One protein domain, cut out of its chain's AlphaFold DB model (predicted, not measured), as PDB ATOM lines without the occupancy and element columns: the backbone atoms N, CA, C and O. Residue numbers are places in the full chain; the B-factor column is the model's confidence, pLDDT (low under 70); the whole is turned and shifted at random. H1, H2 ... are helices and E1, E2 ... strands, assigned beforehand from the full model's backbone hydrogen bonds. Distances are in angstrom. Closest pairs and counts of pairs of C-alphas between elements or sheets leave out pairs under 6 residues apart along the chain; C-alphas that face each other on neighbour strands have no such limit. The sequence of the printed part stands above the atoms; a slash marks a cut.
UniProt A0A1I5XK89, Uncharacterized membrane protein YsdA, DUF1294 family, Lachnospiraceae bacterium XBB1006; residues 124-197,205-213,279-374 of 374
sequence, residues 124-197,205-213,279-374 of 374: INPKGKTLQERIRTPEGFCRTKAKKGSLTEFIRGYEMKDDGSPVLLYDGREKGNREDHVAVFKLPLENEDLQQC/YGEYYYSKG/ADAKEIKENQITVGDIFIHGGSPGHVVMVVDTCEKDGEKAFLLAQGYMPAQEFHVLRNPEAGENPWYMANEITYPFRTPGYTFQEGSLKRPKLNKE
ATOM      1  N   ILE A 124      -6.250  16.837 -20.609       97.31
ATOM      2  CA  ILE A 124      -5.621  16.248 -19.432       97.31
ATOM      3  C   ILE A 124      -4.648  15.156 -19.866       97.31
ATOM      4  O   ILE A 124      -4.964  14.256 -20.646       97.31
ATOM      5  N   ASN A 125      -3.427  15.242 -19.351       97.50
ATOM      6  CA  ASN A 125      -2.415  14.204 -19.421       97.50
ATOM      7  C   ASN A 125      -2.335  13.502 -18.052       97.50
ATOM      8  O   ASN A 125      -1.694  14.032 -17.137       97.50
ATOM      9  N   PRO A 126      -2.908  12.291 -17.909       97.19
ATOM     10  CA  PRO A 126      -2.997  11.594 -16.626       97.19
ATOM     11  C   PRO A 126      -1.646  11.340 -15.939       97.19
ATOM     12  O   PRO A 126      -1.572  11.210 -14.715       97.19
ATOM     13  N   LYS A 127      -0.564  11.274 -16.729       97.69
ATOM     14  CA  LYS A 127       0.800  11.006 -16.257       97.69
ATOM     15  C   LYS A 127       1.554  12.259 -15.803       97.69
ATOM     16  O   LYS A 127       2.606  12.111 -15.189       97.69
ATOM     17  N   GLY A 128       1.057  13.461 -16.102       97.69
ATOM     18  CA  GLY A 128       1.751  14.709 -15.782       97.69
ATOM     19  C   GLY A 128       1.826  14.964 -14.279       97.69
ATOM     20  O   GLY A 128       0.814  14.876 -13.583       97.69
ATOM     21  N   LYS A 129       3.015  15.270 -13.758       98.12
ATOM     22  CA  LYS A 129       3.240  15.458 -12.314       98.12
ATOM     23  C   LYS A 129       3.319  16.921 -11.908       98.12
ATOM     24  O   LYS A 129       3.220  17.218 -10.723       98.12
ATOM     25  N   THR A 130       3.431  17.826 -12.872       98.69
ATOM     26  CA  THR A 130       3.388  19.280 -12.672       98.69
ATOM     27  C   THR A 130       2.194  19.897 -13.395       98.69
ATOM     28  O   THR A 130       1.600  19.247 -14.260       98.69
ATOM     29  N   LEU A 131       1.828  21.145 -13.080       98.62
ATOM     30  CA  LEU A 131       0.724  21.842 -13.758       98.62
ATOM     31  C   LEU A 131       0.897  21.821 -15.285       98.62
ATOM     32  O   LEU A 131      -0.034  21.463 -16.011       98.62
ATOM     33  N   GLN A 132       2.097  22.157 -15.773       98.31
ATOM     34  CA  GLN A 132       2.344  22.255 -17.212       98.31
ATOM     35  C   GLN A 132       2.332  20.902 -17.936       98.31
ATOM     36  O   GLN A 132       2.005  20.833 -19.121       98.31
ATOM     37  N   GLU A 133       2.696  19.826 -17.238       98.19
ATOM     38  CA  GLU A 133       2.633  18.470 -17.783       98.19
ATOM     39  C   GLU A 133       1.219  17.898 -17.730       98.19
ATOM     40  O   GLU A 133       0.859  17.125 -18.616       98.19
ATOM     41  N   ARG A 134       0.455  18.234 -16.680       98.44
ATOM     42  CA  ARG A 134      -0.893  17.732 -16.385       98.44
ATOM     43  C   ARG A 134      -1.927  18.269 -17.358       98.44
ATOM     44  O   ARG A 134      -2.766  17.506 -17.823       98.44
ATOM     45  N   ILE A 135      -1.883  19.566 -17.641       98.38
ATOM     46  CA  ILE A 135      -2.886  20.235 -18.469       98.38
ATOM     47  C   ILE A 135      -2.220  20.623 -19.783       98.38
ATOM     48  O   ILE A 135      -1.239  21.354 -19.788       98.38
ATOM     49  N   ARG A 136      -2.707  20.123 -20.912       98.19
ATOM     50  CA  ARG A 136      -2.255  20.533 -22.244       98.19
ATOM     51  C   ARG A 136      -2.905  21.866 -22.616       98.19
ATOM     52  O   ARG A 136      -4.001  22.180 -22.150       98.19
ATOM     53  N   THR A 137      -2.227  22.662 -23.435       98.06
ATOM     54  CA  THR A 137      -2.799  23.895 -24.001       98.06
ATOM     55  C   THR A 137      -3.944  23.570 -24.965       98.06
ATOM     56  O   THR A 137      -4.118  22.410 -25.323       98.06
ATOM     57  N   PRO A 138      -4.767  24.527 -25.402       96.75
ATOM     58  CA  PRO A 138      -5.644  24.300 -26.546       96.75
ATOM     59  C   PRO A 138      -4.848  24.022 -27.828       96.75
ATOM     60  O   PRO A 138      -3.666  24.357 -27.929       96.75
ATOM     61  N   GLU A 139      -5.479  23.383 -28.812       93.88
ATOM     62  CA  GLU A 139      -4.805  23.001 -30.054       93.88
ATOM     63  C   GLU A 139      -4.246  24.231 -30.794       93.88
ATOM     64  O   GLU A 139      -4.933  25.225 -31.035       93.88
ATOM     65  N   GLY A 140      -2.954  24.182 -31.126       95.06
ATOM     66  CA  GLY A 140      -2.230  25.293 -31.747       95.06
ATOM     67  C   GLY A 140      -1.819  26.428 -30.800       95.06
ATOM     68  O   GLY A 140      -1.133  27.338 -31.254       95.06
ATOM     69  N   PHE A 141      -2.188  26.393 -29.515       97.88
ATOM     70  CA  PHE A 141      -1.697  27.353 -28.523       97.88
ATOM     71  C   PHE A 141      -0.350  26.919 -27.954       97.88
ATOM     72  O   PHE A 141      -0.152  25.765 -27.562       97.88
ATOM     73  N   CYS A 142       0.545  27.890 -27.802       97.88
ATOM     74  CA  CYS A 142       1.833  27.724 -27.147       97.88
ATOM     75  C   CYS A 142       1.808  28.412 -25.784       97.88
ATOM     76  O   CYS A 142       1.325  29.533 -25.648       97.88
ATOM     77  N   ARG A 143       2.345  27.767 -24.744       98.12
ATOM     78  CA  ARG A 143       2.510  28.428 -23.440       98.12
ATOM     79  C   ARG A 143       3.322  29.708 -23.588       98.12
ATOM     80  O   ARG A 143       4.369  29.703 -24.233       98.12
ATOM     81  N   THR A 144       2.879  30.770 -22.920       97.00
ATOM     82  CA  THR A 144       3.628  32.032 -22.864       97.00
ATOM     83  C   THR A 144       5.011  31.793 -22.257       97.00
ATOM     84  O   THR A 144       5.206  30.883 -21.448       97.00
ATOM     85  N   LYS A 145       6.010  32.596 -22.616       95.44
ATOM     86  CA  LYS A 145       7.379  32.392 -22.123       95.44
ATOM     87  C   LYS A 145       7.478  32.635 -20.608       95.44
ATOM     88  O   LYS A 145       7.223  33.741 -20.142       95.44
ATOM     89  N   ALA A 146       7.932  31.634 -19.852       95.81
ATOM     90  CA  ALA A 146       8.303  31.802 -18.445       95.81
ATOM     91  C   ALA A 146       9.771  32.241 -18.334       95.81
ATOM     92  O   ALA A 146      10.653  31.655 -18.967       95.81
ATOM     93  N   LYS A 147      10.048  33.278 -17.537       96.06
ATOM     94  CA  LYS A 147      11.427  33.638 -17.183       96.06
ATOM     95  C   LYS A 147      11.942  32.639 -16.147       96.06
ATOM     96  O   LYS A 147      11.210  32.260 -15.237       96.06
ATOM     97  N   LYS A 148      13.216  32.252 -16.252       95.69
ATOM     98  CA  LYS A 148      13.840  31.377 -15.256       95.69
ATOM     99  C   LYS A 148      13.750  32.023 -13.877       95.69
ATOM    100  O   LYS A 148      14.189  33.153 -13.679       95.69
ATOM    101  N   GLY A 149      13.223  31.271 -12.931       95.38
ATOM    102  CA  GLY A 149      13.046  31.663 -11.554       95.38
ATOM    103  C   GLY A 149      11.861  32.572 -11.270       95.38
ATOM    104  O   GLY A 149      11.811  33.027 -10.134       95.38
ATOM    105  N   SER A 150      10.970  32.824 -12.236       96.88
ATOM    106  CA  SER A 150       9.755  33.616 -12.024       96.88
ATOM    107  C   SER A 150       8.641  32.817 -11.349       96.88
ATOM    108  O   SER A 150       8.662  31.581 -11.326       96.88
ATOM    109  N   LEU A 151       7.609  33.519 -10.881       97.19
ATOM    110  CA  LEU A 151       6.377  32.921 -10.369       97.19
ATOM    111  C   LEU A 151       5.720  32.006 -11.416       97.19
ATOM    112  O   LEU A 151       5.188  30.952 -11.082       97.19
ATOM    113  N   THR A 152       5.792  32.382 -12.695       98.06
ATOM    114  CA  THR A 152       5.268  31.575 -13.807       98.06
ATOM    115  C   THR A 152       5.960  30.218 -13.909       98.06
ATOM    116  O   THR A 152       5.279  29.205 -14.030       98.06
ATOM    117  N   GLU A 153       7.298  30.182 -13.865       98.25
ATOM    118  CA  GLU A 153       8.046  28.916 -13.881       98.25
ATOM    119  C   GLU A 153       7.703  28.079 -12.643       98.25
ATOM    120  O   GLU A 153       7.438  26.884 -12.760       98.25
ATOM    121  N   PHE A 154       7.635  28.727 -11.475       98.56
ATOM    122  CA  PHE A 154       7.321  28.076 -10.209       98.56
ATOM    123  C   PHE A 154       5.947  27.395 -10.213       98.56
ATOM    124  O   PHE A 154       5.862  26.207  -9.915       98.56
ATOM    125  N   ILE A 155       4.878  28.108 -10.583       98.62
ATOM    126  CA  ILE A 155       3.512  27.559 -10.565       98.62
ATOM    127  C   ILE A 155       3.346  26.461 -11.619       98.62
ATOM    128  O   ILE A 155       2.746  25.423 -11.342       98.62
ATOM    129  N   ARG A 156       3.925  26.638 -12.813       98.56
ATOM    130  CA  ARG A 156       3.897  25.618 -13.872       98.56
ATOM    131  C   ARG A 156       4.610  24.331 -13.485       98.56
ATOM    132  O   ARG A 156       4.149  23.253 -13.854       98.56
ATOM    133  N   GLY A 157       5.726  24.458 -12.772       98.44
ATOM    134  CA  GLY A 157       6.514  23.345 -12.252       98.44
ATOM    135  C   GLY A 157       6.023  22.800 -10.910       98.44
ATOM    136  O   GLY A 157       6.595  21.826 -10.427       98.44
ATOM    137  N   TYR A 158       4.993  23.398 -10.301       98.50
ATOM    138  CA  TYR A 158       4.501  22.974  -8.994       98.50
ATOM    139  C   TYR A 158       3.882  21.578  -9.084       98.50
ATOM    140  O   TYR A 158       3.166  21.261 -10.039       98.50
ATOM    141  N   GLU A 159       4.166  20.740  -8.089       98.44
ATOM    142  CA  GLU A 159       3.728  19.349  -8.078       98.44
ATOM    143  C   GLU A 159       2.202  19.237  -7.939       98.44
ATOM    144  O   GLU A 159       1.564  19.918  -7.131       98.44
ATOM    145  N   MET A 160       1.616  18.333  -8.717       98.50
ATOM    146  CA  MET A 160       0.192  18.028  -8.735       98.50
ATOM    147  C   MET A 160      -0.052  16.654  -8.113       98.50
ATOM    148  O   MET A 160       0.798  15.760  -8.161       98.50
ATOM    149  N   LYS A 161      -1.237  16.461  -7.541       98.31
ATOM    150  CA  LYS A 161      -1.720  15.123  -7.202       98.31
ATOM    151  C   LYS A 161      -1.943  14.290  -8.468       98.31
ATOM    152  O   LYS A 161      -1.928  14.803  -9.588       98.31
ATOM    153  N   ASP A 162      -2.134  12.988  -8.275       98.19
ATOM    154  CA  ASP A 162      -2.449  12.077  -9.372       98.19
ATOM    155  C   ASP A 162      -3.781  12.438 -10.042       98.19
ATOM    156  O   ASP A 162      -4.627  13.119  -9.455       98.19
ATOM    157  N   ASP A 163      -3.963  11.981 -11.283       97.56
ATOM    158  CA  ASP A 163      -5.187  12.258 -12.041       97.56
ATOM    159  C   ASP A 163      -6.436  11.816 -11.297       97.56
ATOM    160  O   ASP A 163      -6.431  10.754 -10.677       97.56
ATOM    161  N   GLY A 164      -7.505  12.603 -11.393       95.06
ATOM    162  CA  GLY A 164      -8.777  12.267 -10.754       95.06
ATOM    163  C   GLY A 164      -8.745  12.283  -9.223       95.06
ATOM    164  O   GLY A 164      -9.715  11.855  -8.599       95.06
ATOM    165  N   SER A 165      -7.661  12.768  -8.602       97.00
ATOM    166  CA  SER A 165      -7.626  12.977  -7.152       97.00
ATOM    167  C   SER A 165      -8.730  13.951  -6.738       97.00
ATOM    168  O   SER A 165      -8.826  15.025  -7.336       97.00
ATOM    169  N   PRO A 166      -9.526  13.637  -5.702       96.81
ATOM    170  CA  PRO A 166     -10.511  14.574  -5.190       96.81
ATOM    171  C   PRO A 166      -9.812  15.765  -4.524       96.81
ATOM    172  O   PRO A 166      -8.704  15.645  -3.993       96.81
ATOM    173  N   VAL A 167     -10.501  16.904  -4.488       97.31
ATOM    174  CA  VAL A 167     -10.144  18.006  -3.586       97.31
ATOM    175  C   VAL A 167     -10.494  17.589  -2.161       97.31
ATOM    176  O   VAL A 167     -11.647  17.241  -1.887       97.31
ATOM    177  N   LEU A 168      -9.522  17.638  -1.253       97.31
ATOM    178  CA  LEU A 168      -9.755  17.403   0.169       97.31
ATOM    179  C   LEU A 168      -9.994  18.720   0.915       97.31
ATOM    180  O   LEU A 168      -9.447  19.770   0.571       97.31
ATOM    181  N   LEU A 169     -10.825  18.653   1.947       97.25
ATOM    182  CA  LEU A 169     -10.985  19.694   2.954       97.25
ATOM    183  C   LEU A 169      -9.831  19.619   3.961       97.25
ATOM    184  O   LEU A 169      -9.121  18.614   4.031       97.25
ATOM    185  N   TYR A 170      -9.673  20.658   4.782       95.75
ATOM    186  CA  TYR A 170      -8.643  20.713   5.829       95.75
ATOM    187  C   TYR A 170      -8.656  19.492   6.765       95.75
ATOM    188  O   TYR A 170      -7.607  19.059   7.226       95.75
ATOM    189  N   ASP A 171      -9.828  18.901   7.005       95.06
ATOM    190  CA  ASP A 171     -10.008  17.727   7.866       95.06
ATOM    191  C   ASP A 171      -9.850  16.378   7.138       95.06
ATOM    192  O   ASP A 171     -10.128  15.320   7.704       95.06
ATOM    193  N   GLY A 172      -9.411  16.403   5.877       95.06
ATOM    194  CA  GLY A 172      -9.166  15.220   5.054       95.06
ATOM    195  C   GLY A 172     -10.415  14.616   4.414       95.06
ATOM    196  O   GLY A 172     -10.289  13.664   3.643       95.06
ATOM    197  N   ARG A 173     -11.617  15.145   4.678       95.94
ATOM    198  CA  ARG A 173     -12.821  14.728   3.946       95.94
ATOM    199  C   ARG A 173     -12.755  15.210   2.506       95.94
ATOM    200  O   ARG A 173     -12.206  16.265   2.214       95.94
ATOM    201  N   GLU A 174     -13.383  14.474   1.602       95.94
ATOM    202  CA  GLU A 174     -13.525  14.931   0.225       95.94
ATOM    203  C   GLU A 174     -14.549  16.066   0.105       95.94
ATOM    204  O   GLU A 174     -15.606  16.063   0.746       95.94
ATOM    205  N   LYS A 175     -14.254  17.018  -0.775       92.69
ATOM    206  CA  LYS A 175     -15.191  18.049  -1.212       92.69
ATOM    207  C   LYS A 175     -16.374  17.404  -1.941       92.69
ATOM    208  O   LYS A 175     -16.200  16.584  -2.840       92.69
ATOM    209  N   GLY A 176     -17.592  17.811  -1.580       82.62
ATOM    210  CA  GLY A 176     -18.818  17.195  -2.105       82.62
ATOM    211  C   GLY A 176     -19.064  17.412  -3.604       82.62
ATOM    212  O   GLY A 176     -19.665  16.555  -4.243       82.62
ATOM    213  N   ASN A 177     -18.602  18.532  -4.172       79.56
ATOM    214  CA  ASN A 177     -18.679  18.788  -5.611       79.56
ATOM    215  C   ASN A 177     -17.356  18.412  -6.285       79.56
ATOM    216  O   ASN A 177     -16.328  19.017  -5.984       79.56
ATOM    217  N   ARG A 178     -17.398  17.443  -7.202       77.69
ATOM    218  CA  ARG A 178     -16.223  16.981  -7.954       77.69
ATOM    219  C   ARG A 178     -16.131  17.562  -9.367       77.69
ATOM    220  O   ARG A 178     -15.083  17.453  -9.983       77.69
ATOM    221  N   GLU A 179     -17.179  18.224  -9.852       82.62
ATOM    222  CA  GLU A 179     -17.264  18.683 -11.248       82.62
ATOM    223  C   GLU A 179     -16.640  20.067 -11.488       82.62
ATOM    224  O   GLU A 179     -16.585  20.548 -12.617       82.62
ATOM    225  N   ASP A 180     -16.177  20.739 -10.433       90.00
ATOM    226  CA  ASP A 180     -15.670  22.110 -10.511       90.00
ATOM    227  C   ASP A 180     -14.154  22.233 -10.692       90.00
ATOM    228  O   ASP A 180     -13.648  23.348 -10.838       90.00
ATOM    229  N   HIS A 181     -13.426  21.118 -10.719       96.06
ATOM    230  CA  HIS A 181     -11.972  21.110 -10.821       96.06
ATOM    231  C   HIS A 181     -11.471  20.065 -11.815       96.06
ATOM    232  O   HIS A 181     -12.161  19.099 -12.129       96.06
ATOM    233  N   VAL A 182     -10.249  20.271 -12.301       96.94
ATOM    234  CA  VAL A 182      -9.585  19.362 -13.252       96.94
ATOM    235  C   VAL A 182      -8.266  18.801 -12.730       96.94
ATOM    236  O   VAL A 182      -7.797  17.779 -13.219       96.94
ATOM    237  N   ALA A 183      -7.645  19.456 -11.748       97.94
ATOM    238  CA  ALA A 183      -6.406  18.993 -11.136       97.94
ATOM    239  C   ALA A 183      -6.195  19.646  -9.764       97.94
ATOM    240  O   ALA A 183      -6.643  20.769  -9.533       97.94
ATOM    241  N   VAL A 184      -5.474  18.974  -8.865       98.56
ATOM    242  CA  VAL A 184      -5.229  19.444  -7.491       98.56
ATOM    243  C   VAL A 184      -3.732  19.639  -7.275       98.56
ATOM    244  O   VAL A 184      -2.944  18.732  -7.553       98.56
ATOM    245  N   PHE A 185      -3.328  20.812  -6.791       98.69
ATOM    246  CA  PHE A 185      -1.938  21.075  -6.425       98.69
ATOM    247  C   PHE A 185      -1.583  20.314  -5.147       98.69
ATOM    248  O   PHE A 185      -2.405  20.187  -4.242       98.69
ATOM    249  N   LYS A 186      -0.323  19.898  -5.000       98.06
ATOM    250  CA  LYS A 186       0.225  19.463  -3.704       98.06
ATOM    251  C   LYS A 186       0.633  20.651  -2.824       98.06
ATOM    252  O   LYS A 186       1.632  20.587  -2.111       98.06
ATOM    253  N   LEU A 187      -0.118  21.752  -2.895       98.19
ATOM    254  CA  LEU A 187       0.078  22.898  -2.014       98.19
ATOM    255  C   LEU A 187      -0.335  22.482  -0.595       98.19
ATOM    256  O   LEU A 187      -1.462  22.009  -0.428       98.19
ATOM    257  N   PRO A 188       0.522  22.644   0.425       96.31
ATOM    258  CA  PRO A 188       0.191  22.190   1.766       96.31
ATOM    259  C   PRO A 188      -1.060  22.871   2.330       96.31
ATOM    260  O   PRO A 188      -1.242  24.087   2.214       96.31
ATOM    261  N   LEU A 189      -1.888  22.059   2.979       96.06
ATOM    262  CA  LEU A 189      -3.069  22.465   3.726       96.06
ATOM    263  C   LEU A 189      -2.947  21.888   5.136       96.06
ATOM    264  O   LEU A 189      -2.785  20.681   5.306       96.06
ATOM    265  N   GLU A 190      -2.982  22.757   6.141       93.69
ATOM    266  CA  GLU A 190      -2.937  22.323   7.538       93.69
ATOM    267  C   GLU A 190      -4.312  21.802   7.973       93.69
ATOM    268  O   GLU A 190      -5.334  22.205   7.416       93.69
ATOM    269  N   ASN A 191      -4.349  20.944   8.997       92.94
ATOM    270  CA  ASN A 191      -5.591  20.386   9.547       92.94
ATOM    271  C   ASN A 191      -6.349  21.398  10.425       92.94
ATOM    272  O   ASN A 191      -6.593  21.178  11.611       92.94
ATOM    273  N   GLU A 192      -6.653  22.555   9.842       91.62
ATOM    274  CA  GLU A 192      -7.339  23.681  10.458       91.62
ATOM    275  C   GLU A 192      -8.172  24.415   9.402       91.62
ATOM    276  O   GLU A 192      -7.685  24.689   8.303       91.62
ATOM    277  N   ASP A 193      -9.410  24.783   9.744       92.56
ATOM    278  CA  ASP A 193     -10.306  25.549   8.865       92.56
ATOM    279  C   ASP A 193      -9.881  27.020   8.772       92.56
ATOM    280  O   ASP A 193     -10.542  27.912   9.304       92.56
ATOM    281  N   LEU A 194      -8.713  27.258   8.178       90.06
ATOM    282  CA  LEU A 194      -8.064  28.562   8.198       90.06
ATOM    283  C   LEU A 194      -7.547  29.004   6.830       90.06
ATOM    284  O   LEU A 194      -7.774  30.145   6.462       90.06
ATOM    285  N   GLN A 195      -6.875  28.133   6.068       93.38
ATOM    286  CA  GLN A 195      -6.374  28.488   4.735       93.38
ATOM    287  C   GLN A 195      -7.527  28.469   3.717       93.38
ATOM    288  O   GLN A 195      -7.734  27.485   3.004       93.38
ATOM    289  N   GLN A 196      -8.305  29.547   3.680       90.12
ATOM    290  CA  GLN A 196      -9.467  29.707   2.815       90.12
ATOM    291  C   GLN A 196      -9.079  30.396   1.491       90.12
ATOM    292  O   GLN A 196      -7.923  30.352   1.058       90.12
ATOM    293  N   CYS A 197     -10.059  30.953   0.770       90.44
ATOM    294  CA  CYS A 197      -9.910  31.436  -0.610       90.44
ATOM    295  C   CYS A 197      -8.664  32.321  -0.835       90.44
ATOM    296  O   CYS A 197      -7.747  31.919  -1.555       90.44
ATOM    297  N   TYR A 205       2.075  32.558  -3.224       97.44
ATOM    298  CA  TYR A 205       3.121  33.590  -3.260       97.44
ATOM    299  C   TYR A 205       4.167  33.403  -2.149       97.44
ATOM    300  O   TYR A 205       5.362  33.588  -2.380       97.44
ATOM    301  N   GLY A 206       3.727  33.019  -0.948       97.19
ATOM    302  CA  GLY A 206       4.608  32.754   0.186       97.19
ATOM    303  C   GLY A 206       5.570  31.597  -0.088       97.19
ATOM    304  O   GLY A 206       6.772  31.756   0.106       97.19
ATOM    305  N   GLU A 207       5.065  30.470  -0.598       98.06
ATOM    306  CA  GLU A 207       5.867  29.303  -0.997       98.06
ATOM    307  C   GLU A 207       6.885  29.667  -2.083       98.06
ATOM    308  O   GLU A 207       8.057  29.300  -1.983       98.06
ATOM    309  N   TYR A 208       6.463  30.446  -3.087       97.94
ATOM    310  CA  TYR A 208       7.353  30.934  -4.136       97.94
ATOM    311  C   TYR A 208       8.540  31.694  -3.540       97.94
ATOM    312  O   TYR A 208       9.683  31.261  -3.687       97.94
ATOM    313  N   TYR A 209       8.300  32.776  -2.798       97.81
ATOM    314  CA  TYR A 209       9.394  33.577  -2.245       97.81
ATOM    315  C   TYR A 209      10.206  32.839  -1.178       97.81
ATOM    316  O   TYR A 209      11.424  33.032  -1.097       97.81
ATOM    317  N   TYR A 210       9.571  31.967  -0.389       97.69
ATOM    318  CA  TYR A 210      10.258  31.145   0.604       97.69
ATOM    319  C   TYR A 210      11.243  30.180  -0.069       97.69
ATOM    320  O   TYR A 210      12.407  30.130   0.328       97.69
ATOM    321  N   SER A 211      10.823  29.491  -1.139       96.94
ATOM    322  CA  SER A 211      11.677  28.562  -1.900       96.94
ATOM    323  C   SER A 211      12.907  29.238  -2.520       96.94
ATOM    324  O   SER A 211      13.931  28.596  -2.751       96.94
ATOM    325  N   LYS A 212      12.828  30.554  -2.753       95.38
ATOM    326  CA  LYS A 212      13.905  31.382  -3.316       95.38
ATOM    327  C   LYS A 212      14.768  32.057  -2.246       95.38
ATOM    328  O   LYS A 212      15.703  32.772  -2.598       95.38
ATOM    329  N   GLY A 213      14.440  31.897  -0.961       95.75
ATOM    330  CA  GLY A 213      15.081  32.628   0.137       95.75
ATOM    331  C   GLY A 213      14.815  34.141   0.115       95.75
ATOM    332  O   GLY A 213      15.489  34.903   0.808       95.75
ATOM    333  N   ALA A 279      -7.441  45.421  -1.628       94.31
ATOM    334  CA  ALA A 279      -6.847  46.741  -1.395       94.31
ATOM    335  C   ALA A 279      -5.358  46.789  -1.802       94.31
ATOM    336  O   ALA A 279      -4.854  47.812  -2.284       94.31
ATOM    337  N   ASP A 280      -4.666  45.656  -1.672       93.12
ATOM    338  CA  ASP A 280      -3.284  45.458  -2.103       93.12
ATOM    339  C   ASP A 280      -3.151  45.006  -3.564       93.12
ATOM    340  O   ASP A 280      -2.056  44.651  -4.000       93.12
ATOM    341  N   ALA A 281      -4.215  45.068  -4.361       95.75
ATOM    342  CA  ALA A 281      -4.179  44.746  -5.780       95.75
ATOM    343  C   ALA A 281      -4.469  45.975  -6.651       95.75
ATOM    344  O   ALA A 281      -5.050  46.970  -6.218       95.75
ATOM    345  N   LYS A 282      -4.018  45.929  -7.905       96.62
ATOM    346  CA  LYS A 282      -4.285  46.959  -8.914       96.62
ATOM    347  C   LYS A 282      -5.103  46.356 -10.044       96.62
ATOM    348  O   LYS A 282      -4.726  45.311 -10.553       96.62
ATOM    349  N   GLU A 283      -6.162  47.031 -10.465       96.88
ATOM    350  CA  GLU A 283      -6.938  46.639 -11.644       96.88
ATOM    351  C   GLU A 283      -6.073  46.584 -12.913       96.88
ATOM    352  O   GLU A 283      -5.173  47.414 -13.112       96.88
ATOM    353  N   ILE A 284      -6.324  45.579 -13.753       96.50
ATOM    354  CA  ILE A 284      -5.645  45.371 -15.036       96.50
ATOM    355  C   ILE A 284      -6.666  45.045 -16.125       96.50
ATOM    356  O   ILE A 284      -7.772  44.605 -15.833       96.50
ATOM    357  N   LYS A 285      -6.267  45.220 -17.386       95.00
ATOM    358  CA  LYS A 285      -7.096  44.850 -18.540       95.00
ATOM    359  C   LYS A 285      -6.935  43.369 -18.890       95.00
ATOM    360  O   LYS A 285      -5.865  42.794 -18.695       95.00
ATOM    361  N   GLU A 286      -7.951  42.785 -19.509       94.44
ATOM    362  CA  GLU A 286      -8.031  41.371 -19.897       94.44
ATOM    363  C   GLU A 286      -6.863  40.947 -20.804       94.44
ATOM    364  O   GLU A 286      -6.248  39.897 -20.623       94.44
ATOM    365  N   ASN A 287      -6.451  41.808 -21.738       91.31
ATOM    366  CA  ASN A 287      -5.306  41.521 -22.608       91.31
ATOM    367  C   ASN A 287      -3.947  41.523 -21.867       91.31
ATOM    368  O   ASN A 287      -2.959  40.973 -22.367       91.31
ATOM    369  N   GLN A 288      -3.879  42.075 -20.650       94.06
ATOM    370  CA  GLN A 288      -2.675  42.137 -19.812       94.06
ATOM    371  C   GLN A 288      -2.530  40.946 -18.857       94.06
ATOM    372  O   GLN A 288      -1.517  40.881 -18.150       94.06
ATOM    373  N   ILE A 289      -3.498  40.017 -18.854       97.12
ATOM    374  CA  ILE A 289      -3.508  38.838 -17.982       97.12
ATOM    375  C   ILE A 289      -2.174  38.089 -18.066       97.12
ATOM    376  O   ILE A 289      -1.651  37.808 -19.152       97.12
ATOM    377  N   THR A 290      -1.630  37.762 -16.900       96.75
ATOM    378  CA  THR A 290      -0.461  36.912 -16.702       96.75
ATOM    379  C   THR A 290      -0.639  36.035 -15.463       96.75
ATOM    380  O   THR A 290      -1.546  36.232 -14.656       96.75
ATOM    381  N   VAL A 291       0.245  35.051 -15.301       98.25
ATOM    382  CA  VAL A 291       0.265  34.193 -14.112       98.25
ATOM    383  C   VAL A 291       0.498  35.034 -12.858       98.25
ATOM    384  O   VAL A 291       1.417  35.851 -12.814       98.25
ATOM    385  N   GLY A 292      -0.329  34.815 -11.838       97.81
ATOM    386  CA  GLY A 292      -0.317  35.580 -10.592       97.81
ATOM    387  C   GLY A 292      -1.430  36.616 -10.465       97.81
ATOM    388  O   GLY A 292      -1.711  37.050  -9.344       97.81
ATOM    389  N   ASP A 293      -2.075  36.986 -11.571       98.25
ATOM    390  CA  ASP A 293      -3.260  37.841 -11.547       98.25
ATOM    391  C   ASP A 293      -4.443  37.118 -10.903       98.25
ATOM    392  O   ASP A 293      -4.468  35.889 -10.816       98.25
ATOM    393  N   ILE A 294      -5.416  37.881 -10.421       98.44
ATOM    394  CA  ILE A 294      -6.566  37.366  -9.686       98.44
ATOM    395  C   ILE A 294      -7.865  37.997 -10.176       98.44
ATOM    396  O   ILE A 294      -7.894  39.172 -10.527       98.44
ATOM    397  N   PHE A 295      -8.954  37.235 -10.121       98.44
ATOM    398  CA  PHE A 295     -10.300  37.806 -10.067       98.44
ATOM    399  C   PHE A 295     -10.729  37.805  -8.607       98.44
ATOM    400  O   PHE A 295     -10.667  36.760  -7.957       98.44
ATOM    401  N   ILE A 296     -11.105  38.965  -8.072       98.12
ATOM    402  CA  ILE A 296     -11.362  39.137  -6.642       98.12
ATOM    403  C   ILE A 296     -12.571  40.028  -6.372       98.12
ATOM    404  O   ILE A 296     -12.801  41.023  -7.054       98.12
ATOM    405  N   HIS A 297     -13.317  39.664  -5.334       97.00
ATOM    406  CA  HIS A 297     -14.278  40.526  -4.662       97.00
ATOM    407  C   HIS A 297     -14.002  40.480  -3.157       97.00
ATOM    408  O   HIS A 297     -14.135  39.427  -2.522       97.00
ATOM    409  N   GLY A 298     -13.577  41.604  -2.589       93.00
ATOM    410  CA  GLY A 298     -13.310  41.759  -1.169       93.00
ATOM    411  C   GLY A 298     -14.592  41.920  -0.366       93.00
ATOM    412  O   GLY A 298     -15.464  42.718  -0.700       93.00
ATOM    413  N   GLY A 299     -14.698  41.178   0.734       88.06
ATOM    414  CA  GLY A 299     -15.840  41.280   1.636       88.06
ATOM    415  C   GLY A 299     -16.064  40.021   2.460       88.06
ATOM    416  O   GLY A 299     -15.242  39.107   2.476       88.06
ATOM    417  N   SER A 300     -17.210  39.981   3.137       79.94
ATOM    418  CA  SER A 300     -17.691  38.820   3.886       79.94
ATOM    419  C   SER A 300     -19.183  38.607   3.578       79.94
ATOM    420  O   SER A 300     -20.027  39.198   4.257       79.94
ATOM    421  N   PRO A 301     -19.531  37.784   2.569       81.62
ATOM    422  CA  PRO A 301     -18.633  36.900   1.827       81.62
ATOM    423  C   PRO A 301     -17.873  37.624   0.705       81.62
ATOM    424  O   PRO A 301     -18.447  38.409  -0.042       81.62
ATOM    425  N   GLY A 302     -16.589  37.314   0.569       90.69
ATOM    426  CA  GLY A 302     -15.760  37.650  -0.585       90.69
ATOM    427  C   GLY A 302     -15.205  36.372  -1.209       90.69
ATOM    428  O   GLY A 302     -15.306  35.301  -0.608       90.69
ATOM    429  N   HIS A 303     -14.619  36.470  -2.399       96.69
ATOM    430  CA  HIS A 303     -13.983  35.328  -3.063       96.69
ATOM    431  C   HIS A 303     -12.833  35.769  -3.961       96.69
ATOM    432  O   HIS A 303     -12.753  36.931  -4.363       96.69
ATOM    433  N   VAL A 304     -11.942  34.831  -4.272       97.69
ATOM    434  CA  VAL A 304     -10.821  35.055  -5.180       97.69
ATOM    435  C   VAL A 304     -10.425  33.778  -5.907       97.69
ATOM    436  O   VAL A 304     -10.399  32.693  -5.323       97.69
ATOM    437  N   VAL A 305     -10.067  33.936  -7.177       98.50
ATOM    438  CA  VAL A 305      -9.427  32.908  -8.005       98.50
ATOM    439  C   VAL A 305      -8.166  33.490  -8.643       98.50
ATOM    440  O   VAL A 305      -8.102  34.687  -8.911       98.50
ATOM    441  N   MET A 306      -7.157  32.654  -8.873       98.69
ATOM    442  CA  MET A 306      -5.837  33.059  -9.359       98.69
ATOM    443  C   MET A 306      -5.546  32.471 -10.734       98.69
ATOM    444  O   MET A 306      -5.797  31.292 -10.972       98.69
ATOM    445  N   VAL A 307      -4.949  33.271 -11.613       98.81
ATOM    446  CA  VAL A 307      -4.401  32.829 -12.894       98.81
ATOM    447  C   VAL A 307      -3.117  32.037 -12.650       98.81
ATOM    448  O   VAL A 307      -2.136  32.582 -12.139       98.81
ATOM    449  N   VAL A 308      -3.109  30.755 -13.024       98.81
ATOM    450  CA  VAL A 308      -1.996  29.821 -12.748       98.81
ATOM    451  C   VAL A 308      -1.204  29.398 -13.982       98.81
ATOM    452  O   VAL A 308      -0.057  28.979 -13.860       98.81
ATOM    453  N   ASP A 309      -1.772  29.545 -15.176       98.75
ATOM    454  CA  ASP A 309      -1.064  29.337 -16.441       98.75
ATOM    455  C   ASP A 309      -1.643  30.257 -17.520       98.75
ATOM    456  O   ASP A 309      -2.804  30.661 -17.443       98.75
ATOM    457  N   THR A 310      -0.838  30.574 -18.531       98.56
ATOM    458  CA  THR A 310      -1.253  31.303 -19.732       98.56
ATOM    459  C   THR A 310      -0.634  30.694 -20.990       98.56
ATOM    460  O   THR A 310       0.509  30.230 -20.992       98.56
ATOM    461  N   CYS A 311      -1.377  30.705 -22.090       98.44
ATOM    462  CA  CYS A 311      -0.890  30.341 -23.417       98.44
ATOM    463  C   CYS A 311      -1.429  31.315 -24.464       98.44
ATOM    464  O   CYS A 311      -2.360  32.070 -24.190       98.44
ATOM    465  N   GLU A 312      -0.805  31.342 -25.634       97.56
ATOM    466  CA  GLU A 312      -1.153  32.261 -26.709       97.56
ATOM    467  C   GLU A 312      -1.063  31.605 -28.089       97.56
ATOM    468  O   GLU A 312      -0.280  30.673 -28.305       97.56
ATOM    469  N   LYS A 313      -1.874  32.119 -29.013       96.62
ATOM    470  CA  LYS A 313      -1.866  31.799 -30.440       96.62
ATOM    471  C   LYS A 313      -2.294  33.043 -31.210       96.62
ATOM    472  O   LYS A 313      -3.343  33.595 -30.916       96.62
ATOM    473  N   ASP A 314      -1.479  33.506 -32.154       93.94
ATOM    474  CA  ASP A 314      -1.818  34.631 -33.045       93.94
ATOM    475  C   ASP A 314      -2.310  35.909 -32.319       93.94
ATOM    476  O   ASP A 314      -3.124  36.671 -32.832       93.94
ATOM    477  N   GLY A 315      -1.799  36.163 -31.107       89.50
ATOM    478  CA  GLY A 315      -2.188  37.301 -30.260       89.50
ATOM    479  C   GLY A 315      -3.406  37.057 -29.359       89.50
ATOM    480  O   GLY A 315      -3.654  37.851 -28.449       89.50
ATOM    481  N   GLU A 316      -4.126  35.951 -29.542       93.94
ATOM    482  CA  GLU A 316      -5.169  35.492 -28.630       93.94
ATOM    483  C   GLU A 316      -4.538  34.812 -27.418       93.94
ATOM    484  O   GLU A 316      -3.657  33.962 -27.553       93.94
ATOM    485  N   LYS A 317      -4.983  35.185 -26.217       96.69
ATOM    486  CA  LYS A 317      -4.452  34.670 -24.955       96.69
ATOM    487  C   LYS A 317      -5.504  33.829 -24.253       96.69
ATOM    488  O   LYS A 317      -6.627  34.287 -24.068       96.69
ATOM    489  N   ALA A 318      -5.102  32.658 -23.781       98.12
ATOM    490  CA  ALA A 318      -5.901  31.819 -22.904       98.12
ATOM    491  C   ALA A 318      -5.224  31.649 -21.540       98.12
ATOM    492  O   ALA A 318      -3.997  31.740 -21.425       98.12
ATOM    493  N   PHE A 319      -6.006  31.385 -20.497       98.75
ATOM    494  CA  PHE A 319      -5.503  31.227 -19.134       98.75
ATOM    495  C   PHE A 319      -6.238  30.142 -18.336       98.75
ATOM    496  O   PHE A 319      -7.381  29.800 -18.628       98.75
ATOM    497  N   LEU A 320      -5.561  29.599 -17.322       98.81
ATOM    498  CA  LEU A 320      -6.131  28.675 -16.337       98.81
ATOM    499  C   LEU A 320      -6.351  29.388 -15.009       98.81
ATOM    500  O   LEU A 320      -5.520  30.201 -14.599       98.81
ATOM    501  N   LEU A 321      -7.420  29.017 -14.308       98.81
ATOM    502  CA  LEU A 321      -7.745  29.530 -12.980       98.81
ATOM    503  C   LEU A 321      -7.610  28.443 -11.918       98.81
ATOM    504  O   LEU A 321      -7.929  27.284 -12.167       98.81
ATOM    505  N   ALA A 322      -7.184  28.823 -10.718       98.62
ATOM    506  CA  ALA A 322      -7.162  27.956  -9.549       98.62
ATOM    507  C   ALA A 322      -7.667  28.682  -8.301       98.62
ATOM    508  O   ALA A 322      -7.609  29.913  -8.218       98.62
ATOM    509  N   GLN A 323      -8.154  27.924  -7.321       97.50
ATOM    510  CA  GLN A 323      -8.707  28.494  -6.095       97.50
ATOM    511  C   GLN A 323      -8.534  27.595  -4.868       97.50
ATOM    512  O   GLN A 323      -8.417  26.375  -4.979       97.50
ATOM    513  N   GLY A 324      -8.587  28.224  -3.692       94.94
ATOM    514  CA  GLY A 324      -9.083  27.604  -2.461       94.94
ATOM    515  C   GLY A 324     -10.568  27.942  -2.268       94.94
ATOM    516  O   GLY A 324     -11.185  28.552  -3.141       94.94
ATOM    517  N   TYR A 325     -11.173  27.576  -1.139       92.12
ATOM    518  CA  TYR A 325     -12.571  27.941  -0.852       92.12
ATOM    519  C   TYR A 325     -12.878  27.932   0.650       92.12
ATOM    520  O   TYR A 325     -11.960  27.885   1.466       92.12
ATOM    521  N   MET A 326     -14.166  28.021   0.996       89.12
ATOM    522  CA  MET A 326     -14.692  27.921   2.357       89.12
ATOM    523  C   MET A 326     -15.660  26.724   2.462       89.12
ATOM    524  O   MET A 326     -16.633  26.679   1.704       89.12
ATOM    525  N   PRO A 327     -15.461  25.769   3.390       93.12
ATOM    526  CA  PRO A 327     -14.352  25.674   4.347       93.12
ATOM    527  C   PRO A 327     -12.990  25.507   3.659       93.12
ATOM    528  O   PRO A 327     -12.937  25.240   2.456       93.12
ATOM    529  N   ALA A 328     -11.905  25.673   4.421       95.19
ATOM    530  CA  ALA A 328     -10.544  25.517   3.920       95.19
ATOM    531  C   ALA A 328     -10.385  24.167   3.204       95.19
ATOM    532  O   ALA A 328     -10.784  23.112   3.705       95.19
ATOM    533  N   GLN A 329      -9.833  24.213   1.999       96.19
ATOM    534  CA  GLN A 329      -9.708  23.058   1.122       96.19
ATOM    535  C   GLN A 329      -8.514  23.231   0.198       96.19
ATOM    536  O   GLN A 329      -7.994  24.335   0.030       96.19
ATOM    537  N   GLU A 330      -8.080  22.130  -0.401       97.94
ATOM    538  CA  GLU A 330      -6.875  22.105  -1.217       97.94
ATOM    539  C   GLU A 330      -6.981  23.024  -2.431       97.94
ATOM    540  O   GLU A 330      -8.045  23.190  -3.036       97.94
ATOM    541  N   PHE A 331      -5.845  23.611  -2.799       98.38
ATOM    542  CA  PHE A 331      -5.754  24.491  -3.950       98.38
ATOM    543  C   PHE A 331      -5.838  23.674  -5.242       98.38
ATOM    544  O   PHE A 331      -5.075  22.726  -5.442       98.38
ATOM    545  N   HIS A 332      -6.770  24.019  -6.125       98.31
ATOM    546  CA  HIS A 332      -7.084  23.217  -7.310       98.31
ATOM    547  C   HIS A 332      -7.361  24.085  -8.530       98.31
ATOM    548  O   HIS A 332      -7.869  25.198  -8.405       98.31
ATOM    549  N   VAL A 333      -7.040  23.551  -9.709       98.56
ATOM    550  CA  VAL A 333      -7.344  24.153 -11.009       98.56
ATOM    551  C   VAL A 333      -8.814  23.926 -11.331       98.56
ATOM    552  O   VAL A 333      -9.311  22.804 -11.225       98.56
ATOM    553  N   LEU A 334      -9.490  24.991 -11.736       97.81
ATOM    554  CA  LEU A 334     -10.915  25.029 -12.021       97.81
ATOM    555  C   LEU A 334     -11.246  24.474 -13.406       97.81
ATOM    556  O   LEU A 334     -10.472  24.618 -14.352       97.81
ATOM    557  N   ARG A 335     -12.438  23.889 -13.527       96.38
ATOM    558  CA  ARG A 335     -13.080  23.659 -14.826       96.38
ATOM    559  C   ARG A 335     -13.639  24.985 -15.355       96.38
ATOM    560  O   ARG A 335     -14.169  25.775 -14.576       96.38
ATOM    561  N   ASN A 336     -13.598  25.201 -16.669       96.69
ATOM    562  CA  ASN A 336     -14.352  26.284 -17.292       96.69
ATOM    563  C   ASN A 336     -15.824  25.847 -17.471       96.69
ATOM    564  O   ASN A 336     -16.089  24.924 -18.246       96.69
ATOM    565  N   PRO A 337     -16.797  26.477 -16.783       93.69
ATOM    566  CA  PRO A 337     -18.196  26.057 -16.832       93.69
ATOM    567  C   PRO A 337     -18.884  26.348 -18.175       93.69
ATOM    568  O   PRO A 337     -20.037  25.956 -18.349       93.69
ATOM    569  N   GLU A 338     -18.213  27.041 -19.100       92.25
ATOM    570  CA  GLU A 338     -18.760  27.464 -20.395       92.25
ATOM    571  C   GLU A 338     -18.093  26.763 -21.589       92.25
ATOM    572  O   GLU A 338     -18.588  26.870 -22.706       92.25
ATOM    573  N   ALA A 339     -17.022  25.988 -21.365       90.88
ATOM    574  CA  ALA A 339     -16.221  25.377 -22.432       90.88
ATOM    575  C   ALA A 339     -16.133  23.835 -22.365       90.88
ATOM    576  O   ALA A 339     -15.228  23.223 -22.936       90.88
ATOM    577  N   GLY A 340     -17.079  23.184 -21.676       89.25
ATOM    578  CA  GLY A 340     -17.156  21.722 -21.587       89.25
ATOM    579  C   GLY A 340     -15.922  21.099 -20.921       89.25
ATOM    580  O   GLY A 340     -15.675  21.314 -19.733       89.25
ATOM    581  N   GLU A 341     -15.157  20.305 -21.678       91.44
ATOM    582  CA  GLU A 341     -13.912  19.670 -21.209       91.44
ATOM    583  C   GLU A 341     -12.675  20.571 -21.304       91.44
ATOM    584  O   GLU A 341     -11.625  20.214 -20.774       91.44
ATOM    585  N   ASN A 342     -12.764  21.726 -21.970       96.00
ATOM    586  CA  ASN A 342     -11.648  22.662 -22.060       96.00
ATOM    587  C   ASN A 342     -11.539  23.470 -20.754       96.00
ATOM    588  O   ASN A 342     -12.439  24.254 -20.466       96.00
ATOM    589  N   PRO A 343     -10.460  23.341 -19.960       97.38
ATOM    590  CA  PRO A 343     -10.308  24.109 -18.724       97.38
ATOM    591  C   PRO A 343      -9.829  25.552 -18.952       97.38
ATOM    592  O   PRO A 343      -9.789  26.335 -18.005       97.38
ATOM    593  N   TRP A 344      -9.427  25.906 -20.175       98.38
ATOM    594  CA  TRP A 344      -8.885  27.222 -20.494       98.38
ATOM    595  C   TRP A 344      -9.991  28.256 -20.719       98.38
ATOM    596  O   TRP A 344     -11.025  27.973 -21.322       98.38
ATOM    597  N   TYR A 345      -9.735  29.474 -20.254       98.06
ATOM    598  CA  TYR A 345     -10.547  30.663 -20.499       98.06
ATOM    599  C   TYR A 345      -9.866  31.529 -21.553       98.06
ATOM    600  O   TYR A 345      -8.663  31.767 -21.443       98.06
ATOM    601  N   MET A 346     -10.610  32.026 -22.541       97.12
ATOM    602  CA  MET A 346     -10.080  32.951 -23.545       97.12
ATOM    603  C   MET A 346     -10.216  34.396 -23.055       97.12
ATOM    604  O   MET A 346     -11.291  34.831 -22.654       97.12
ATOM    605  N   ALA A 347      -9.123  35.161 -23.071       96.25
ATOM    606  CA  ALA A 347      -9.096  36.521 -22.528       96.25
ATOM    607  C   ALA A 347      -9.962  37.512 -23.325       96.25
ATOM    608  O   ALA A 347     -10.495  38.455 -22.751       96.25
ATOM    609  N   ASN A 348     -10.112  37.302 -24.634       93.88
ATOM    610  CA  ASN A 348     -10.971  38.102 -25.515       93.88
ATOM    611  C   ASN A 348     -12.465  37.738 -25.412       93.88
ATOM    612  O   ASN A 348     -13.294  38.497 -25.905       93.88
ATOM    613  N   GLU A 349     -12.807  36.616 -24.774       94.69
ATOM    614  CA  GLU A 349     -14.191  36.166 -24.556       94.69
ATOM    615  C   GLU A 349     -14.704  36.506 -23.148       94.69
ATOM    616  O   GLU A 349     -15.847  36.198 -22.812       94.69
ATOM    617  N   ILE A 350     -13.879  37.146 -22.308       95.62
ATOM    618  CA  ILE A 350     -14.305  37.586 -20.978       95.62
ATOM    619  C   ILE A 350     -15.470  38.564 -21.133       95.62
ATOM    620  O   ILE A 350     -15.346  39.639 -21.717       95.62
ATOM    621  N   THR A 351     -16.599  38.192 -20.541       95.31
ATOM    622  CA  THR A 351     -17.760  39.058 -20.360       95.31
ATOM    623  C   THR A 351     -18.085  39.148 -18.878       95.31
ATOM    624  O   THR A 351     -17.837  38.208 -18.118       95.31
ATOM    625  N   TYR A 352     -18.619  40.294 -18.453       96.06
ATOM    626  CA  TYR A 352     -19.085  40.478 -17.085       96.06
ATOM    627  C   TYR A 352     -20.615  40.358 -17.026       96.06
ATOM    628  O   TYR A 352     -21.306  40.900 -17.891       96.06
ATOM    629  N   PRO A 353     -21.161  39.661 -16.017       96.31
ATOM    630  CA  PRO A 353     -20.453  39.103 -14.868       96.31
ATOM    631  C   PRO A 353     -19.699  37.796 -15.225       96.31
ATOM    632  O   PRO A 353     -20.272  36.867 -15.787       96.31
ATOM    633  N   PHE A 354     -18.404  37.734 -14.895       97.56
ATOM    634  CA  PHE A 354     -17.472  36.680 -15.303       97.56
ATOM    635  C   PHE A 354     -17.650  35.423 -14.455       97.56
ATOM    636  O   PHE A 354     -17.501  35.454 -13.228       97.56
ATOM    637  N   ARG A 355     -17.986  34.307 -15.100       96.62
ATOM    638  CA  ARG A 355     -18.433  33.089 -14.426       96.62
ATOM    639  C   ARG A 355     -17.291  32.110 -14.163       96.62
ATOM    640  O   ARG A 355     -16.579  31.671 -15.059       96.62
ATOM    641  N   THR A 356     -17.197  31.674 -12.913       95.94
ATOM    642  CA  THR A 356     -16.319  30.583 -12.472       95.94
ATOM    643  C   THR A 356     -17.143  29.531 -11.724       95.94
ATOM    644  O   THR A 356     -18.296  29.793 -11.357       95.94
ATOM    645  N   PRO A 357     -16.619  28.318 -11.490       92.31
ATOM    646  CA  PRO A 357     -17.328  27.341 -10.679       92.31
ATOM    647  C   PRO A 357     -17.605  27.860  -9.259       92.31
ATOM    648  O   PRO A 357     -16.696  28.073  -8.461       92.31
ATOM    649  N   GLY A 358     -18.886  28.053  -8.942       86.94
ATOM    650  CA  GLY A 358     -19.346  28.465  -7.613       86.94
ATOM    651  C   GLY A 358     -19.284  29.968  -7.318       86.94
ATOM    652  O   GLY A 358     -19.752  30.369  -6.255       86.94
ATOM    653  N   TYR A 359     -18.770  30.804  -8.229       93.94
ATOM    654  CA  TYR A 359     -18.727  32.256  -8.034       93.94
ATOM    655  C   TYR A 359     -18.751  33.031  -9.355       93.94
ATOM    656  O   TYR A 359     -18.204  32.581 -10.363       93.94
ATOM    657  N   THR A 360     -19.329  34.232  -9.335       96.00
ATOM    658  CA  THR A 360     -19.342  35.138 -10.487       96.00
ATOM    659  C   THR A 360     -18.772  36.491 -10.087       96.00
ATOM    660  O   THR A 360     -19.188  37.073  -9.087       96.00
ATOM    661  N   PHE A 361     -17.833  36.998 -10.874       97.38
ATOM    662  CA  PHE A 361     -17.140  38.251 -10.616       97.38
ATOM    663  C   PHE A 361     -17.712  39.394 -11.459       97.38
ATOM    664  O   PHE A 361     -18.064  39.207 -12.618       97.38
ATOM    665  N   GLN A 362     -17.819  40.589 -10.882       97.25
ATOM    666  CA  GLN A 362     -18.290  41.780 -11.600       97.25
ATOM    667  C   GLN A 362     -17.145  42.457 -12.364       97.25
ATOM    668  O   GLN A 362     -15.974  42.128 -12.159       97.25
ATOM    669  N   GLU A 363     -17.478  43.407 -13.234       96.75
ATOM    670  CA  GLU A 363     -16.485  44.265 -13.887       96.75
ATOM    671  C   GLU A 363     -15.590  44.961 -12.840       96.75
ATOM    672  O   GLU A 363     -16.035  45.270 -11.732       96.75
ATOM    673  N   GLY A 364     -14.303  45.138 -13.156       96.31
ATOM    674  CA  GLY A 364     -13.295  45.682 -12.231       96.31
ATOM    675  C   GLY A 364     -12.734  44.679 -11.208       96.31
ATOM    676  O   GLY A 364     -11.904  45.036 -10.367       96.31
ATOM    677  N   SER A 365     -13.153  43.411 -11.264       97.81
ATOM    678  CA  SER A 365     -12.653  42.341 -10.382       97.81
ATOM    679  C   SER A 365     -11.281  41.785 -10.770       97.81
ATOM    680  O   SER A 365     -10.618  41.178  -9.926       97.81
ATOM    681  N   LEU A 366     -10.847  41.968 -12.020       98.38
ATOM    682  CA  LEU A 366      -9.559  41.492 -12.514       98.38
ATOM    683  C   LEU A 366      -8.425  42.407 -12.031       98.38
ATOM    684  O   LEU A 366      -8.313  43.569 -12.431       98.38
ATOM    685  N   LYS A 367      -7.557  41.884 -11.163       98.06
ATOM    686  CA  LYS A 367      -6.502  42.655 -10.499       98.06
ATOM    687  C   LYS A 367      -5.174  41.902 -10.434       98.06
ATOM    688  O   LYS A 367      -5.120  40.678 -10.387       98.06
ATOM    689  N   ARG A 368      -4.079  42.653 -10.355       97.62
ATOM    690  CA  ARG A 368      -2.722  42.172 -10.084       97.62
ATOM    691  C   ARG A 368      -2.341  42.472  -8.632       97.62
ATOM    692  O   ARG A 368      -2.272  43.653  -8.275       97.62
ATOM    693  N   PRO A 369      -2.065  41.459  -7.794       95.19
ATOM    694  CA  PRO A 369      -1.592  41.677  -6.430       95.19
ATOM    695  C   PRO A 369      -0.237  42.393  -6.405       95.19
ATOM    696  O   PRO A 369       0.682  42.029  -7.139       95.19
ATOM    697  N   LYS A 370      -0.054  43.346  -5.485       88.88
ATOM    698  CA  LYS A 370       1.251  43.984  -5.200       88.88
ATOM    699  C   LYS A 370       2.236  43.056  -4.475       88.88
ATOM    700  O   LYS A 370       3.352  43.468  -4.165       88.88
ATOM    701  N   LEU A 371       1.833  41.807  -4.228       77.12
ATOM    702  CA  LEU A 371       2.698  40.719  -3.772       77.12
ATOM    703  C   LEU A 371       3.743  40.349  -4.832       77.12
ATOM    704  O   LEU A 371       4.781  39.792  -4.494       77.12
ATOM    705  N   ASN A 372       3.491  40.660  -6.105       58.94
ATOM    706  CA  ASN A 372       4.411  40.404  -7.202       58.94
ATOM    707  C   ASN A 372       5.354  41.609  -7.399       58.94
ATOM    708  O   ASN A 372       4.940  42.641  -7.930       58.94
ATOM    709  N   LYS A 373       6.605  41.502  -6.936       56.38
ATOM    710  CA  LYS A 373       7.677  42.480  -7.193       56.38
ATOM    711  C   LYS A 373       8.800  41.805  -7.978       56.38
ATOM    712  O   LYS A 373       9.907  41.650  -7.465       56.38
ATOM    713  N   GLU A 374       8.477  41.343  -9.181       50.34
ATOM    714  CA  GLU A 374       9.474  40.909 -10.173       50.34
ATOM    715  C   GLU A 374      10.117  42.078 -10.916       50.34
ATOM    716  O   GLU A 374       9.402  43.063 -11.220       50.34
TER     717      GLU A 374
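AT A GLANCE: This is residues 124 to 197, 205 to 213 and 279 to 374 of the 374 residues of the protein "Uncharacterized membrane protein YsdA, DUF1294 family" of Lachnospiraceae bacterium XBB1006 (UniProt A0A1I5XK89). With little regular structure, long loops surround a strongly twisted sheet, E1 E6 E5 E4 E3 E9 E2, antiparallel except where E6 and E5 meet at a point. Helices H1 and H2 graze it, and the small hairpin of E7 and E8 is near E3. The 179 printed residues, with 60 in named elements of mixed class, run H1 H2 E1 H3, then E2 to E9. The whole is compact, with a radius of gyration of the C-alphas of 15.4 A, spanning 45 by 40 by 39 A.

HOW THE PARTS SIT: Start at E4, residues 303 to 313, which bends by 55 degrees at residue 309. Its hairpins with E3, residues 294 to 297, and E5, residues 316 to 323, form a meander, successive antiparallel neighbours; N 295 and O 305, like N 311 and O 318, are 2.9 A apart, within hydrogen-bond range.

IN THESE COORDINATES: Find H1, residues 131 to 134, starting at C-alpha 131 (0.724, 21.842, -13.758). E4 runs 30.1 A. E9, residues 366 to 369, ends at C-alpha 369 (-1.592, 41.677, -6.430).

THE WHOLE: Cuts leave C-alphas 197 and 205 13.5 A apart, and 213 and 279 26.1 A. Residues 372 to 374 have pLDDT under 70.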